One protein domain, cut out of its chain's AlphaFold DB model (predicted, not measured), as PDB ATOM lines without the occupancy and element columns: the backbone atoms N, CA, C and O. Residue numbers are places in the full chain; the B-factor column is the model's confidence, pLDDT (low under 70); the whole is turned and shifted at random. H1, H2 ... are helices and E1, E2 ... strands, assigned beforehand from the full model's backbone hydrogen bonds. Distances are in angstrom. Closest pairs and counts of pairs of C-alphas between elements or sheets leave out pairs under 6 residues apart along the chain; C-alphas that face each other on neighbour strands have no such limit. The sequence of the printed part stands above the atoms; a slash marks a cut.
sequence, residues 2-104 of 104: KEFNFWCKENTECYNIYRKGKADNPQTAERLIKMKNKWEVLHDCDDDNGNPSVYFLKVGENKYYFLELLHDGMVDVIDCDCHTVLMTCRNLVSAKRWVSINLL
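This is residues 2 to 104 of the 104 residues of an uncharacterized protein of Ruminococcus sp. AF37-20 (UniProt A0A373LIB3). A strongly twisted sheet of five strands has H3 packed on one face, while H1 and H2 make an open loop that reaches away from this body and returns to E1, with residues 16 to 32 standing free. The printed part has 103 residues, with three named helices and five named strands in the order H1 H2 E1 E2 E3 E4 E5 H3, a mixed class. The sheet, E1 E2 E3 E4 E5, is a meander, each strand the antiparallel neighbour of the one before; with H3 on one face it makes two layers. The whole is compact, with a radius of gyration of the C-alphas of 14.7 A, and spans 47 by 30 by 24 A.

H1, residues 2 to 20, has a kink of 29 degrees near residue 10 and is apart from H2, residues 26 to 34; neither is on the sheet. E1, residues 39 to 41, and E2, residues 54 to 60, form a hairpin, with N 40 and O 56 within hydrogen-bond range at 2.9 A. E3, residues 63 to 69, forms a hairpin with E2, N 57 and O 65 being 2.9 A apart. E4, residues 75 to 78, forms one with E3, N 78 and O 66 being 2.8 A apart. E5, residues 85 to 89, forms one with E4, N 77 and O 87 being 2.8 A apart. H3, residues 92 to 102, is on the sheet; its closest C-alphas to E5 are Ala 95 and Cys 89, 5.3 A. In H2 and H3 every O i to N i+4 pair is within hydrogen-bond range, in H1 11 of 15.

H1 measures 28.8 A from C-alpha 2 at (-32.533, -60.181, 28.636), H2 12.9 A, E2 19.1 A, E3 20.4 A, and H3 15.4 A, ending with C-alpha 102 at (-34.454, -32.683, 34.858).

The C-alphas farthest apart, Asp 24 and Asp 72, are 46.5 A apart. The printed part has no cut, and the link E1 to E2 is long, 12 residues. Residues 2 to 37 and residue 61 have pLDDT under 70.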
ATOM      1  N   LYS A   2     -33.726 -59.791  29.437       40.97
ATOM      2  CA  LYS A   2     -32.533 -60.181  28.636       40.97
ATOM      3  C   LYS A   2     -32.504 -59.554  27.232       40.97
ATOM      4  O   LYS A   2     -31.432 -59.176  26.777       40.97
ATOM      5  N   GLU A   3     -33.661 -59.398  26.596       42.19
ATOM      6  CA  GLU A   3     -33.783 -58.851  25.231       42.19
ATOM      7  C   GLU A   3     -33.574 -57.332  25.176       42.19
ATOM      8  O   GLU A   3     -32.876 -56.845  24.296       42.19
ATOM      9  N   PHE A   4     -34.032 -56.593  26.191       40.25
ATOM     10  CA  PHE A   4     -33.779 -55.152  26.330       40.25
ATOM     11  C   PHE A   4     -32.274 -54.813  26.374       40.25
ATOM     12  O   PHE A   4     -31.782 -53.963  25.635       40.25
ATOM     13  N   ASN A   5     -31.508 -55.564  27.170       44.62
ATOM     14  CA  ASN A   5     -30.053 -55.411  27.265       44.62
ATOM     15  C   ASN A   5     -29.311 -55.839  25.989       44.62
ATOM     16  O   ASN A   5     -28.208 -55.359  25.722       44.62
ATOM     17  N   PHE A   6     -29.896 -56.752  25.210       43.91
ATOM     18  CA  PHE A   6     -29.368 -57.180  23.917       43.91
ATOM     19  C   PHE A   6     -29.597 -56.097  22.850       43.91
ATOM     20  O   PHE A   6     -28.652 -55.702  22.168       43.91
ATOM     21  N   TRP A   7     -30.794 -55.501  22.816       49.72
ATOM     22  CA  TRP A   7     -31.124 -54.370  21.946       49.72
ATOM     23  C   TRP A   7     -30.238 -53.141  22.208       49.72
ATOM     24  O   TRP A   7     -29.744 -52.534  21.255       49.72
ATOM     25  N   CYS A   8     -29.959 -52.809  23.479       49.31
ATOM     26  CA  CYS A   8     -29.044 -51.712  23.835       49.31
ATOM     27  C   CYS A   8     -27.617 -51.926  23.281       49.31
ATOM     28  O   CYS A   8     -26.950 -50.956  22.911       49.31
ATOM     29  N   LYS A   9     -27.155 -53.184  23.184       49.59
ATOM     30  CA  LYS A   9     -25.823 -53.540  22.664       49.59
ATOM     31  C   LYS A   9     -25.756 -53.576  21.134       49.59
ATOM     32  O   LYS A   9     -24.786 -53.079  20.575       49.59
ATOM     33  N   GLU A  10     -26.766 -54.115  20.451       47.97
ATOM     34  CA  GLU A  10     -26.773 -54.186  18.977       47.97
ATOM     35  C   GLU A  10     -27.056 -52.826  18.310       47.97
ATOM     36  O   GLU A  10     -26.494 -52.502  17.260       47.97
ATOM     37  N   ASN A  11     -27.858 -51.954  18.932       50.22
ATOM     38  CA  ASN A  11     -28.204 -50.661  18.327       50.22
ATOM     39  C   ASN A  11     -27.105 -49.598  18.415       50.22
ATOM     40  O   ASN A  11     -27.201 -48.562  17.752       50.22
ATOM     41  N   THR A  12     -26.016 -49.858  19.144       49.50
ATOM     42  CA  THR A  12     -24.799 -49.049  19.012       49.50
ATOM     43  C   THR A  12     -24.135 -49.272  17.643       49.50
ATOM     44  O   THR A  12     -23.603 -48.328  17.057       49.50
ATOM     45  N   GLU A  13     -24.225 -50.481  17.073       41.34
ATOM     46  CA  GLU A  13     -23.677 -50.813  15.750       41.34
ATOM     47  C   GLU A  13     -24.610 -50.416  14.596       41.34
ATOM     48  O   GLU A  13     -24.148 -49.800  13.631       41.34
ATOM     49  N   CYS A  14     -25.926 -50.638  14.713       38.50
ATOM     50  CA  CYS A  14     -26.909 -50.164  13.721       38.50
ATOM     51  C   CYS A  14     -26.860 -48.634  13.537       38.50
ATOM     52  O   CYS A  14     -26.963 -48.125  12.414       38.50
ATOM     53  N   TYR A  15     -26.612 -47.886  14.619       42.09
ATOM     54  CA  TYR A  15     -26.427 -46.434  14.577       42.09
ATOM     55  C   TYR A  15     -25.151 -46.015  13.817       42.09
ATOM     56  O   TYR A  15     -25.164 -45.035  13.064       42.09
ATOM     57  N   ASN A  16     -24.063 -46.784  13.934       43.03
ATOM     58  CA  ASN A  16     -22.819 -46.538  13.196       43.03
ATOM     59  C   ASN A  16     -22.969 -46.807  11.687       43.03
ATOM     60  O   ASN A  16     -22.409 -46.064  10.875       43.03
ATOM     61  N   ILE A  17     -23.771 -47.804  11.301       42.66
ATOM     62  CA  ILE A  17     -24.101 -48.108   9.897       42.66
ATOM     63  C   ILE A  17     -24.974 -46.998   9.285       42.66
ATOM     64  O   ILE A  17     -24.681 -46.529   8.183       42.66
ATOM     65  N   TYR A  18     -25.976 -46.493  10.015       39.34
ATOM     66  CA  TYR A  18     -26.808 -45.360   9.578       39.34
ATOM     67  C   TYR A  18     -25.996 -44.067   9.386       39.34
ATOM     68  O   TYR A  18     -26.195 -43.327   8.419       39.34
ATOM     69  N   ARG A  19     -25.042 -43.796  10.287       39.16
ATOM     70  CA  ARG A  19     -24.181 -42.605  10.238       39.16
ATOM     71  C   ARG A  19     -23.238 -42.601   9.032       39.16
ATOM     72  O   ARG A  19     -23.031 -41.547   8.433       39.16
ATOM     73  N   LYS A  20     -22.696 -43.764   8.650       43.88
ATOM     74  CA  LYS A  20     -21.734 -43.898   7.542       43.88
ATOM     75  C   LYS A  20     -22.331 -43.527   6.176       43.88
ATOM     76  O   LYS A  20     -21.584 -43.161   5.278       43.88
ATOM     77  N   GLY A  21     -23.660 -43.574   6.034       45.28
ATOM     78  CA  GLY A  21     -24.375 -43.222   4.801       45.28
ATOM     79  C   GLY A  21     -24.899 -41.780   4.700       45.28
ATOM     80  O   GLY A  21     -25.536 -41.464   3.701       45.28
ATOM     81  N   LYS A  22     -24.706 -40.908   5.708       47.31
ATOM     82  CA  LYS A  22     -25.391 -39.592   5.790       47.31
ATOM     83  C   LYS A  22     -24.504 -38.369   6.079       47.31
ATOM     84  O   LYS A  22     -25.037 -37.297   6.364       47.31
ATOM     85  N   ALA A  23     -23.182 -38.492   6.002       45.88
ATOM     86  CA  ALA A  23     -22.237 -37.451   6.426       45.88
ATOM     87  C   ALA A  23     -22.174 -36.175   5.544       45.88
ATOM     88  O   ALA A  23     -21.402 -35.276   5.863       45.88
ATOM     89  N   ASP A  24     -23.002 -36.029   4.500       54.44
ATOM     90  CA  ASP A  24     -22.694 -35.083   3.412       54.44
ATOM     91  C   ASP A  24     -23.572 -33.808   3.363       54.44
ATOM     92  O   ASP A  24     -23.336 -32.949   2.516       54.44
ATOM     93  N   ASN A  25     -24.593 -33.637   4.225       56.91
ATOM     94  CA  ASN A  25     -25.538 -32.505   4.104       56.91
ATOM     95  C   ASN A  25     -25.838 -31.740   5.426       56.91
ATOM     96  O   ASN A  25     -26.580 -32.253   6.275       56.91
ATOM     97  N   PRO A  26     -25.391 -30.471   5.556       55.16
ATOM     98  CA  PRO A  26     -25.617 -29.600   6.718       55.16
ATOM     99  C   PRO A  26     -27.088 -29.296   7.059       55.16
ATOM    100  O   PRO A  26     -27.433 -29.229   8.239       55.16
ATOM    101  N   GLN A  27     -27.996 -29.188   6.076       53.34
ATOM    102  CA  GLN A  27     -29.432 -28.980   6.351       53.34
ATOM    103  C   GLN A  27     -30.076 -30.185   7.059       53.34
ATOM    104  O   GLN A  27     -31.081 -30.043   7.761       53.34
ATOM    105  N   THR A  28     -29.499 -31.381   6.906       52.25
ATOM    106  CA  THR A  28     -29.959 -32.586   7.616       52.25
ATOM    107  C   THR A  28     -29.589 -32.515   9.094       52.25
ATOM    108  O   THR A  28     -30.395 -32.907   9.934       52.25
ATOM    109  N   ALA A  29     -28.425 -31.951   9.434       47.44
ATOM    110  CA  ALA A  29     -27.991 -31.772  10.818       47.44
ATOM    111  C   ALA A  29     -28.895 -30.789  11.581       47.44
ATOM    112  O   ALA A  29     -29.322 -31.090  12.693       47.44
ATOM    113  N   GLU A  30     -29.281 -29.664  10.971       45.56
ATOM    114  CA  GLU A  30     -30.219 -28.710  11.585       45.56
ATOM    115  C   GLU A  30     -31.638 -29.280  11.738       45.56
ATOM    116  O   GLU A  30     -32.282 -29.079  12.772       45.56
ATOM    117  N   ARG A  31     -32.128 -30.058  10.760       44.19
ATOM    118  CA  ARG A  31     -33.409 -30.779  10.892       44.19
ATOM    119  C   ARG A  31     -33.366 -31.853  11.984       44.19
ATOM    120  O   ARG A  31     -34.344 -31.990  12.714       44.19
ATOM    121  N   LEU A  32     -32.242 -32.555  12.145       45.25
ATOM    122  CA  LEU A  32     -32.018 -33.506  13.241       45.25
ATOM    123  C   LEU A  32     -31.951 -32.801  14.606       45.25
ATOM    124  O   LEU A  32     -32.521 -33.292  15.575       45.25
ATOM    125  N   ILE A  33     -31.352 -31.607  14.677       46.38
ATOM    126  CA  ILE A  33     -31.356 -30.759  15.882       46.38
ATOM    127  C   ILE A  33     -32.780 -30.303  16.240       46.38
ATOM    128  O   ILE A  33     -33.101 -30.156  17.417       46.38
ATOM    129  N   LYS A  34     -33.664 -30.122  15.255       43.44
ATOM    130  CA  LYS A  34     -35.065 -29.740  15.491       43.44
ATOM    131  C   LYS A  34     -35.971 -30.919  15.889       43.44
ATOM    132  O   LYS A  34     -37.036 -30.696  16.450       43.44
ATOM    133  N   MET A  35     -35.537 -32.163  15.668       46.09
ATOM    134  CA  MET A  35     -36.203 -33.400  16.118       46.09
ATOM    135  C   MET A  35     -35.835 -33.817  17.558       46.09
ATOM    136  O   MET A  35     -36.161 -34.926  17.975       46.09
ATOM    137  N   LYS A  36     -35.156 -32.954  18.323       55.50
ATOM    138  CA  LYS A  36     -34.397 -33.332  19.528       55.50
ATOM    139  C   LYS A  36     -35.152 -34.011  20.677       55.50
ATOM    140  O   LYS A  36     -34.485 -34.624  21.492       55.50
ATOM    141  N   ASN A  37     -36.483 -33.986  20.739       65.88
ATOM    142  CA  ASN A  37     -37.236 -34.538  21.877       65.88
ATOM    143  C   ASN A  37     -38.359 -35.507  21.462       65.88
ATOM    144  O   ASN A  37     -39.425 -35.537  22.084       65.88
ATOM    145  N   LYS A  38     -38.174 -36.264  20.373       83.19
ATOM    146  CA  LYS A  38     -39.163 -37.262  19.947       83.19
ATOM    147  C   LYS A  38     -38.958 -38.572  20.712       83.19
ATOM    148  O   LYS A  38     -37.913 -39.199  20.597       83.19
ATOM    149  N   TRP A  39     -39.985 -38.984  21.448       88.94
ATOM    150  CA  TRP A  39     -40.065 -40.325  22.022       88.94
ATOM    151  C   TRP A  39     -40.393 -41.342  20.929       88.94
ATOM    152  O   TRP A  39     -41.363 -41.156  20.187       88.94
ATOM    153  N   GLU A  40     -39.605 -42.403  20.848       89.38
ATOM    154  CA  GLU A  40     -39.807 -43.544  19.955       89.38
ATOM    155  C   GLU A  40     -40.242 -44.771  20.764       89.38
ATOM    156  O   GLU A  40     -40.033 -44.827  21.976       89.38
ATOM    157  N   VAL A  41     -40.919 -45.712  20.104       88.88
ATOM    158  CA  VAL A  41     -41.416 -46.952  20.714       88.88
ATOM    159  C   VAL A  41     -40.430 -48.072  20.417       88.88
ATOM    160  O   VAL A  41     -39.980 -48.203  19.278       88.88
ATOM    161  N   LEU A  42     -40.116 -48.879  21.427       85.81
ATOM    162  CA  LEU A  42     -39.322 -50.088  21.269       85.81
ATOM    163  C   LEU A  42     -40.247 -51.307  21.159       85.81
ATOM    164  O   LEU A  42     -40.602 -51.912  22.167       85.81
ATOM    165  N   HIS A  43     -40.615 -51.653  19.924       85.06
ATOM    166  CA  HIS A  43     -41.580 -52.722  19.635       85.06
ATOM    167  C   HIS A  43     -41.103 -54.131  20.016       85.06
ATOM    168  O   HIS A  43     -41.920 -55.009  20.268       85.06
ATOM    169  N   ASP A  44     -39.790 -54.337  20.147       80.06
ATOM    170  CA  ASP A  44     -39.216 -55.605  20.623       80.06
ATOM    171  C   ASP A  44     -39.572 -55.907  22.089       80.06
ATOM    172  O   ASP A  44     -39.315 -57.001  22.580       80.06
ATOM    173  N   CYS A  45     -40.121 -54.925  22.809       81.19
ATOM    174  CA  CYS A  45     -40.567 -55.069  24.190       81.19
ATOM    175  C   CYS A  45     -42.094 -54.997  24.326       81.19
ATOM    176  O   CYS A  45     -42.573 -54.932  25.455       81.19
ATOM    177  N   ASP A  46     -42.865 -54.966  23.235       86.00
ATOM    178  CA  ASP A  46     -44.329 -54.923  23.325       86.00
ATOM    179  C   ASP A  46     -44.870 -56.093  24.172       86.00
ATOM    180  O   ASP A  46     -44.274 -57.171  24.235       86.00
ATOM    181  N   ASP A  47     -45.984 -55.864  24.870       84.94
ATOM    182  CA  ASP A  47     -46.629 -56.917  25.657       84.94
ATOM    183  C   ASP A  47     -47.215 -58.030  24.762       84.94
ATOM    184  O   ASP A  47     -47.264 -57.915  23.536       84.94
ATOM    185  N   ASP A  48     -47.722 -59.107  25.370       86.50
ATOM    186  CA  ASP A  48     -48.315 -60.240  24.634       86.50
ATOM    187  C   ASP A  48     -49.515 -59.846  23.744       86.50
ATOM    188  O   ASP A  48     -49.915 -60.603  22.856       86.50
ATOM    189  N   ASN A  49     -50.104 -58.667  23.968       88.56
ATOM    190  CA  ASN A  49     -51.199 -58.122  23.168       88.56
ATOM    191  C   ASN A  49     -50.709 -57.148  22.079       88.56
ATOM    192  O   ASN A  49     -51.534 -56.585  21.356       88.56
ATOM    193  N   GLY A  50     -49.397 -56.937  21.956       86.69
ATOM    194  CA  GLY A  50     -48.784 -55.991  21.026       86.69
ATOM    195  C   GLY A  50     -48.878 -54.530  21.475       86.69
ATOM    196  O   GLY A  50     -48.789 -53.631  20.636       86.69
ATOM    197  N   ASN A  51     -49.110 -54.258  22.764       88.81
ATOM    198  CA  ASN A  51     -49.102 -52.892  23.275       88.81
ATOM    199  C   ASN A  51     -47.671 -52.441  23.610       88.81
ATOM    200  O   ASN A  51     -46.944 -53.169  24.289       88.81
ATOM    201  N   PRO A  52     -47.305 -51.196  23.257       89.56
ATOM    202  CA  PRO A  52     -46.041 -50.593  23.656       89.56
ATOM    203  C   PRO A  52     -45.818 -50.587  25.164       89.56
ATOM    204  O   PRO A  52     -46.573 -49.950  25.903       89.56
ATOM    205  N   SER A  53     -44.733 -51.221  25.608       90.94
ATOM    206  CA  SER A  53     -44.316 -51.203  27.015       90.94
ATOM    207  C   SER A  53     -43.057 -50.364  27.255       90.94
ATOM    208  O   SER A  53     -42.852 -49.872  28.362       90.94
ATOM    209  N   VAL A  54     -42.240 -50.127  26.223       91.00
ATOM    210  CA  VAL A  54     -40.990 -49.371  26.344       91.00
ATOM    211  C   VAL A  54     -40.920 -48.243  25.322       91.00
ATOM    212  O   VAL A  54     -41.188 -48.409  24.131       91.00
ATOM    213  N   TYR A  55     -40.506 -47.073  25.799       92.94
ATOM    214  CA  TYR A  55     -40.238 -45.895  24.984       92.94
ATOM    215  C   TYR A  55     -38.801 -45.438  25.195       92.94
ATOM    216  O   TYR A  55     -38.276 -45.544  26.298       92.94
ATOM    217  N   PHE A  56     -38.177 -44.854  24.179       90.06
ATOM    218  CA  PHE A  56     -36.839 -44.284  24.314       90.06
ATOM    219  C   PHE A  56     -36.745 -42.888  23.706       90.06
ATOM    220  O   PHE A  56     -37.494 -42.516  22.800       90.06
ATOM    221  N   LEU A  57     -35.814 -42.099  24.233       90.06
ATOM    222  CA  LEU A  57     -35.487 -40.769  23.745       90.06
ATOM    223  C   LEU A  57     -33.982 -40.663  23.516       90.06
ATOM    224  O   LEU A  57     -33.194 -40.808  24.447       90.06
ATOM    225  N   LYS A  58     -33.588 -40.338  22.283       85.81
ATOM    226  CA  LYS A  58     -32.205 -39.997  21.942       85.81
ATOM    227  C   LYS A  58     -31.981 -38.497  22.116       85.81
ATOM    228  O   LYS A  58     -32.547 -37.695  21.382       85.81
ATOM    229  N   VAL A  59     -31.106 -38.130  23.047       82.19
ATOM    230  CA  VAL A  59     -30.789 -36.727  23.376       82.19
ATOM    231  C   VAL A  59     -29.469 -36.280  22.743       82.19
ATOM    232  O   VAL A  59     -29.266 -35.099  22.460       82.19
ATOM    233  N   GLY A  60     -28.562 -37.224  22.478       74.62
ATOM    234  CA  GLY A  60     -27.246 -36.946  21.907       74.62
ATOM    235  C   GLY A  60     -26.647 -38.139  21.169       74.62
ATOM    236  O   GLY A  60     -27.306 -39.155  20.958       74.62
ATOM    237  N   GLU A  61     -25.382 -38.006  20.770       66.38
ATOM    238  CA  GLU A  61     -24.669 -39.011  19.970       66.38
ATOM    239  C   GLU A  61     -24.702 -40.392  20.641       66.38
ATOM    240  O   GLU A  61     -25.122 -41.348  19.992       66.38
ATOM    241  N   ASN A  62     -24.445 -40.436  21.955       71.69
ATOM    242  CA  ASN A  62     -24.452 -41.636  22.803       71.69
ATOM    243  C   ASN A  62     -25.256 -41.435  24.100       71.69
ATOM    244  O   ASN A  62     -24.874 -41.929  25.157       71.69
ATOM    245  N   LYS A  63     -26.330 -40.640  24.049       79.69
ATOM    246  CA  LYS A  63     -27.154 -40.356  25.228       79.69
ATOM    247  C   LYS A  63     -28.605 -40.707  24.947       79.69
ATOM    248  O   LYS A  63     -29.229 -40.082  24.085       79.69
ATOM    249  N   TYR A  64     -29.098 -41.693  25.685       85.81
ATOM    250  CA  TYR A  64     -30.452 -42.219  25.597       85.81
ATOM    251  C   TYR A  64     -31.076 -42.261  26.984       85.81
ATOM    252  O   TYR A  64     -30.364 -42.439  27.967       85.81
ATOM    253  N   TYR A  65     -32.392 -42.125  27.036       90.12
ATOM    254  CA  TYR A  65     -33.185 -42.428  28.220       90.12
ATOM    255  C   TYR A  65     -34.338 -43.330  27.817       90.12
ATOM    256  O   TYR A  65     -34.881 -43.176  26.717       90.12
ATOM    257  N   PHE A  66     -34.731 -44.227  28.711       92.06
ATOM    258  CA  PHE A  66     -35.809 -45.177  28.477       92.06
ATOM    259  C   PHE A  66     -36.939 -44.958  29.473       92.06
ATOM    260  O   PHE A  66     -36.711 -44.503  30.592       92.06
ATOM    261  N   LEU A  67     -38.158 -45.257  29.042       95.31
ATOM    262  CA  LEU A  67     -39.350 -45.307  29.872       95.31
ATOM    263  C   LEU A  67     -39.938 -46.707  29.760       95.31
ATOM    264  O   LEU A  67     -40.366 -47.079  28.669       95.31
ATOM    265  N   GLU A  68     -39.976 -47.448  30.859       94.25
ATOM    266  CA  GLU A  68     -40.554 -48.795  30.922       94.25
ATOM    267  C   GLU A  68     -41.875 -48.748  31.692       94.25
ATOM    268  O   GLU A  68     -41.932 -48.241  32.814       94.25
ATOM    269  N   LEU A  69     -42.956 -49.224  31.071       94.50
ATOM    270  CA  LEU A  69     -44.261 -49.366  31.707       94.50
ATOM    271  C   LEU A  69     -44.259 -50.620  32.574       94.50
ATOM    272  O   LEU A  69     -44.038 -51.730  32.096       94.50
ATOM    273  N   LEU A  70     -44.576 -50.426  33.846       91.81
ATOM    274  CA  LEU A  70     -44.721 -51.496  34.814       91.81
ATOM    275  C   LEU A  70     -46.148 -52.059  34.781       91.81
ATOM    276  O   LEU A  70     -47.099 -51.399  34.355       91.81
ATOM    277  N   HIS A  71     -46.317 -53.282  35.287       86.19
ATOM    278  CA  HIS A  71     -47.616 -53.965  35.317       86.19
ATOM    279  C   HIS A  71     -48.698 -53.225  36.124       86.19
ATOM    280  O   HIS A  71     -49.886 -53.432  35.887       86.19
ATOM    281  N   ASP A  72     -48.311 -52.368  37.069       89.50
ATOM    282  CA  ASP A  72     -49.222 -51.547  37.876       89.50
ATOM    283  C   ASP A  72     -49.556 -50.184  37.231       89.50
ATOM    284  O   ASP A  72     -50.276 -49.372  37.815       89.50
ATOM    285  N   GLY A  73     -49.054 -49.931  36.017       89.19
ATOM    286  CA  GLY A  73     -49.246 -48.692  35.267       89.19
ATOM    287  C   GLY A  73     -48.275 -47.566  35.635       89.19
ATOM    288  O   GLY A  73     -48.336 -46.496  35.015       89.19
ATOM    289  N   MET A  74     -47.379 -47.783  36.605       96.25
ATOM    290  CA  MET A  74     -46.259 -46.876  36.848       96.25
ATOM    291  C   MET A  74     -45.230 -46.965  35.717       96.25
ATOM    292  O   MET A  74     -45.276 -47.853  34.868       96.25
ATOM    293  N   VAL A  75     -44.329 -45.987  35.665       97.50
ATOM    294  CA  VAL A  75     -43.323 -45.882  34.608       97.50
ATOM    295  C   VAL A  75     -41.964 -45.567  35.203       97.50
ATOM    296  O   VAL A  75     -41.799 -44.508  35.812       97.50
ATOM    297  N   ASP A  76     -40.994 -46.438  34.963       97.81
ATOM    298  CA  ASP A  76     -39.603 -46.204  35.333       97.81
ATOM    299  C   ASP A  76     -38.896 -45.375  34.264       97.81
ATOM    300  O   ASP A  76     -38.977 -45.667  33.074       97.81
ATOM    301  N   VAL A  77     -38.202 -44.324  34.696       96.56
ATOM    302  CA  VAL A  77     -37.240 -43.571  33.889       96.56
ATOM    303  C   VAL A  77     -35.876 -44.217  34.092       96.56
ATOM    304  O   VAL A  77     -35.344 -44.171  35.198       96.56
ATOM    305  N   ILE A  78     -35.305 -44.789  33.039       91.94
ATOM    306  CA  ILE A  78     -34.054 -45.553  33.089       91.94
ATOM    307  C   ILE A  78     -32.963 -44.789  32.329       91.94
ATOM    308  O   ILE A  78     -33.214 -44.211  31.264       91.94
ATOM    309  N   ASP A  79     -31.761 -44.759  32.904       88.94
ATOM    310  CA  ASP A  79     -30.593 -44.091  32.330       88.94
ATOM    311  C   ASP A  79     -30.050 -44.813  31.080       88.94
ATOM    312  O   ASP A  79     -30.519 -45.878  30.670       88.94
ATOM    313  N   CYS A  80     -29.037 -44.222  30.448       82.81
ATOM    314  CA  CYS A  80     -28.420 -44.725  29.223       82.81
ATOM    315  C   CYS A  80     -27.731 -46.090  29.371       82.81
ATOM    316  O   CYS A  80     -27.401 -46.709  28.359       82.81
ATOM    317  N   ASP A  81     -27.517 -46.554  30.602       81.56
ATOM    318  CA  ASP A  81     -26.963 -47.869  30.913       81.56
ATOM    319  C   ASP A  81     -28.004 -48.999  30.852       81.56
ATOM    320  O   ASP A  81     -27.639 -50.157  31.039       81.56
ATOM    321  N   CYS A  82     -29.276 -48.682  30.574       76.38
ATOM    322  CA  CYS A  82     -30.382 -49.641  30.499       76.38
ATOM    323  C   CYS A  82     -30.649 -50.384  31.830       76.38
ATOM    324  O   CYS A  82     -31.341 -51.405  31.842       76.38
ATOM    325  N   HIS A  83     -30.130 -49.878  32.956       79.00
ATOM    326  CA  HIS A  83     -30.193 -50.541  34.261       79.00
ATOM    327  C   HIS A  83     -30.565 -49.602  35.411       79.00
ATOM    328  O   HIS A  83     -31.318 -49.991  36.305       79.00
ATOM    329  N   THR A  84     -30.033 -48.383  35.422       86.50
ATOM    330  CA  THR A  84     -30.213 -47.456  36.536       86.50
ATOM    331  C   THR A  84     -31.563 -46.757  36.424       86.50
ATOM    332  O   THR A  84     -31.766 -45.910  35.555       86.50
ATOM    333  N   VAL A  85     -32.482 -47.078  37.337       95.69
ATOM    334  CA  VAL A  85     -33.749 -46.348  37.483       95.69
ATOM    335  C   VAL A  85     -33.473 -44.996  38.143       95.69
ATOM    336  O   VAL A  85     -33.062 -44.919  39.300       95.69
ATOM    337  N   LEU A  86     -33.708 -43.917  37.400       95.69
ATOM    338  CA  LEU A  86     -33.541 -42.533  37.845       95.69
ATOM    339  C   LEU A  86     -34.762 -42.026  38.624       95.69
ATOM    340  O   LEU A  86     -34.624 -41.198  39.525       95.69
ATOM    341  N   MET A  87     -35.964 -42.479  38.250       97.44
ATOM    342  CA  MET A  87     -37.235 -42.057  38.844       97.44
ATOM    343  C   MET A  87     -38.368 -43.009  38.450       97.44
ATOM    344  O   MET A  87     -38.521 -43.298  37.267       97.44
ATOM    345  N   THR A  88     -39.240 -43.375  39.390       97.94
ATOM    346  CA  THR A  88     -40.518 -44.045  39.090       97.94
ATOM    347  C   THR A  88     -41.654 -43.025  39.116       97.94
ATOM    348  O   THR A  88     -41.862 -42.304  40.093       97.94
ATOM    349  N   CYS A  89     -42.396 -42.934  38.020       97.69
ATOM    350  CA  CYS A  89     -43.472 -41.975  37.810       97.69
ATOM    351  C   CYS A  89     -44.838 -42.666  37.768       97.69
ATOM    352  O   CYS A  89     -44.960 -43.829  37.404       97.69
ATOM    353  N   ARG A  90     -45.905 -41.916  38.068       96.44
ATOM    354  CA  ARG A  90     -47.276 -42.461  38.103       96.44
ATOM    355  C   ARG A  90     -47.767 -42.964  36.742       96.44
ATOM    356  O   ARG A  90     -48.627 -43.827  36.697       96.44
ATOM    357  N   ASN A  91     -47.328 -42.331  35.658       95.88
ATOM    358  CA  ASN A  91     -47.723 -42.670  34.291       95.88
ATOM    359  C   ASN A  91     -46.745 -42.079  33.265       95.88
ATOM    360  O   ASN A  91     -45.933 -41.199  33.581       95.88
ATOM    361  N   LEU A  92     -46.901 -42.487  32.004       94.56
ATOM    362  CA  LEU A  92     -46.034 -42.087  30.894       94.56
ATOM    363  C   LEU A  92     -45.936 -40.564  30.712       94.56
ATOM    364  O   LEU A  92     -44.861 -40.039  30.430       94.56
ATOM    365  N   VAL A  93     -47.039 -39.833  30.897       95.38
ATOM    366  CA  VAL A  93     -47.055 -38.367  30.753       95.38
ATOM    367  C   VAL A  93     -46.174 -37.712  31.816       95.38
ATOM    368  O   VAL A  93     -45.360 -36.843  31.497       95.38
ATOM    369  N   SER A  94     -46.301 -38.145  33.074       96.75
ATOM    370  CA  SER A  94     -45.471 -37.636  34.170       96.75
ATOM    371  C   SER A  94     -43.988 -37.967  33.984       96.75
ATOM    372  O   SER A  94     -43.156 -37.086  34.195       96.75
ATOM    373  N   ALA A  95     -43.666 -39.161  33.480       96.81
ATOM    374  CA  ALA A  95     -42.295 -39.569  33.186       96.81
ATOM    375  C   ALA A  95     -41.654 -38.705  32.086       96.81
ATOM    376  O   ALA A  95     -40.592 -38.113  32.289       96.81
ATOM    377  N   LYS A  96     -42.346 -38.518  30.951       94.50
ATOM    378  CA  LYS A  96     -41.880 -37.653  29.847       94.50
ATOM    379  C   LYS A  96     -41.632 -36.216  30.304       94.50
ATOM    380  O   LYS A  96     -40.641 -35.594  29.907       94.50
ATOM    381  N   ARG A  97     -42.524 -35.684  31.147       94.75
ATOM    382  CA  ARG A  97     -42.372 -34.351  31.742       94.75
ATOM    383  C   ARG A  97     -41.165 -34.290  32.674       94.75
ATOM    384  O   ARG A  97     -40.426 -33.315  32.611       94.75
ATOM    385  N   TRP A  98     -40.962 -35.303  33.513       96.31
ATOM    386  CA  TRP A  98     -39.829 -35.349  34.432       96.31
ATOM    387  C   TRP A  98     -38.494 -35.348  33.681       96.31
ATOM    388  O   TRP A  98     -37.639 -34.522  33.990       96.31
ATOM    389  N   VAL A  99     -38.357 -36.171  32.634       93.56
ATOM    390  CA  VAL A  99     -37.168 -36.178  31.758       93.56
ATOM    391  C   VAL A  99     -36.939 -34.792  31.157       93.56
ATOM    392  O   VAL A  99     -35.832 -34.270  31.212       93.56
ATOM    393  N   SER A 100     -37.997 -34.151  30.660       91.25
ATOM    394  CA  SER A 100     -37.891 -32.831  30.029       91.25
ATOM    395  C   SER A 100     -37.498 -31.703  30.988       91.25
ATOM    396  O   SER A 100     -36.996 -30.688  30.529       91.25
ATOM    397  N   ILE A 101     -37.763 -31.841  32.292       91.50
ATOM    398  CA  ILE A 101     -37.425 -30.828  33.307       91.50
ATOM    399  C   ILE A 101     -36.033 -31.067  33.896       91.50
ATOM    400  O   ILE A 101     -35.352 -30.107  34.245       91.50
ATOM    401  N   ASN A 102     -35.634 -32.329  34.063       92.50
ATOM    402  CA  ASN A 102     -34.454 -32.683  34.858       92.50
ATOM    403  C   ASN A 102     -33.254 -33.125  34.012       92.50
ATOM    404  O   ASN A 102     -32.133 -33.105  34.512       92.50
ATOM    405  N   LEU A 103     -33.472 -33.563  32.768       86.75
ATOM    406  CA  LEU A 103     -32.458 -34.263  31.974       86.75
ATOM    407  C   LEU A 103     -32.170 -33.640  30.598       86.75
ATOM    408  O   LEU A 103     -31.195 -34.064  29.959       86.75
ATOM    409  N   LEU A 104     -33.005 -32.693  30.151       82.75
ATOM    410  CA  LEU A 104     -32.913 -31.953  28.883       82.75
ATOM    411  C   LEU A 104     -32.722 -30.461  29.159       82.75
ATOM    412  O   LEU A 104     -31.937 -29.842  28.408       82.75
TER     413      LEU A 104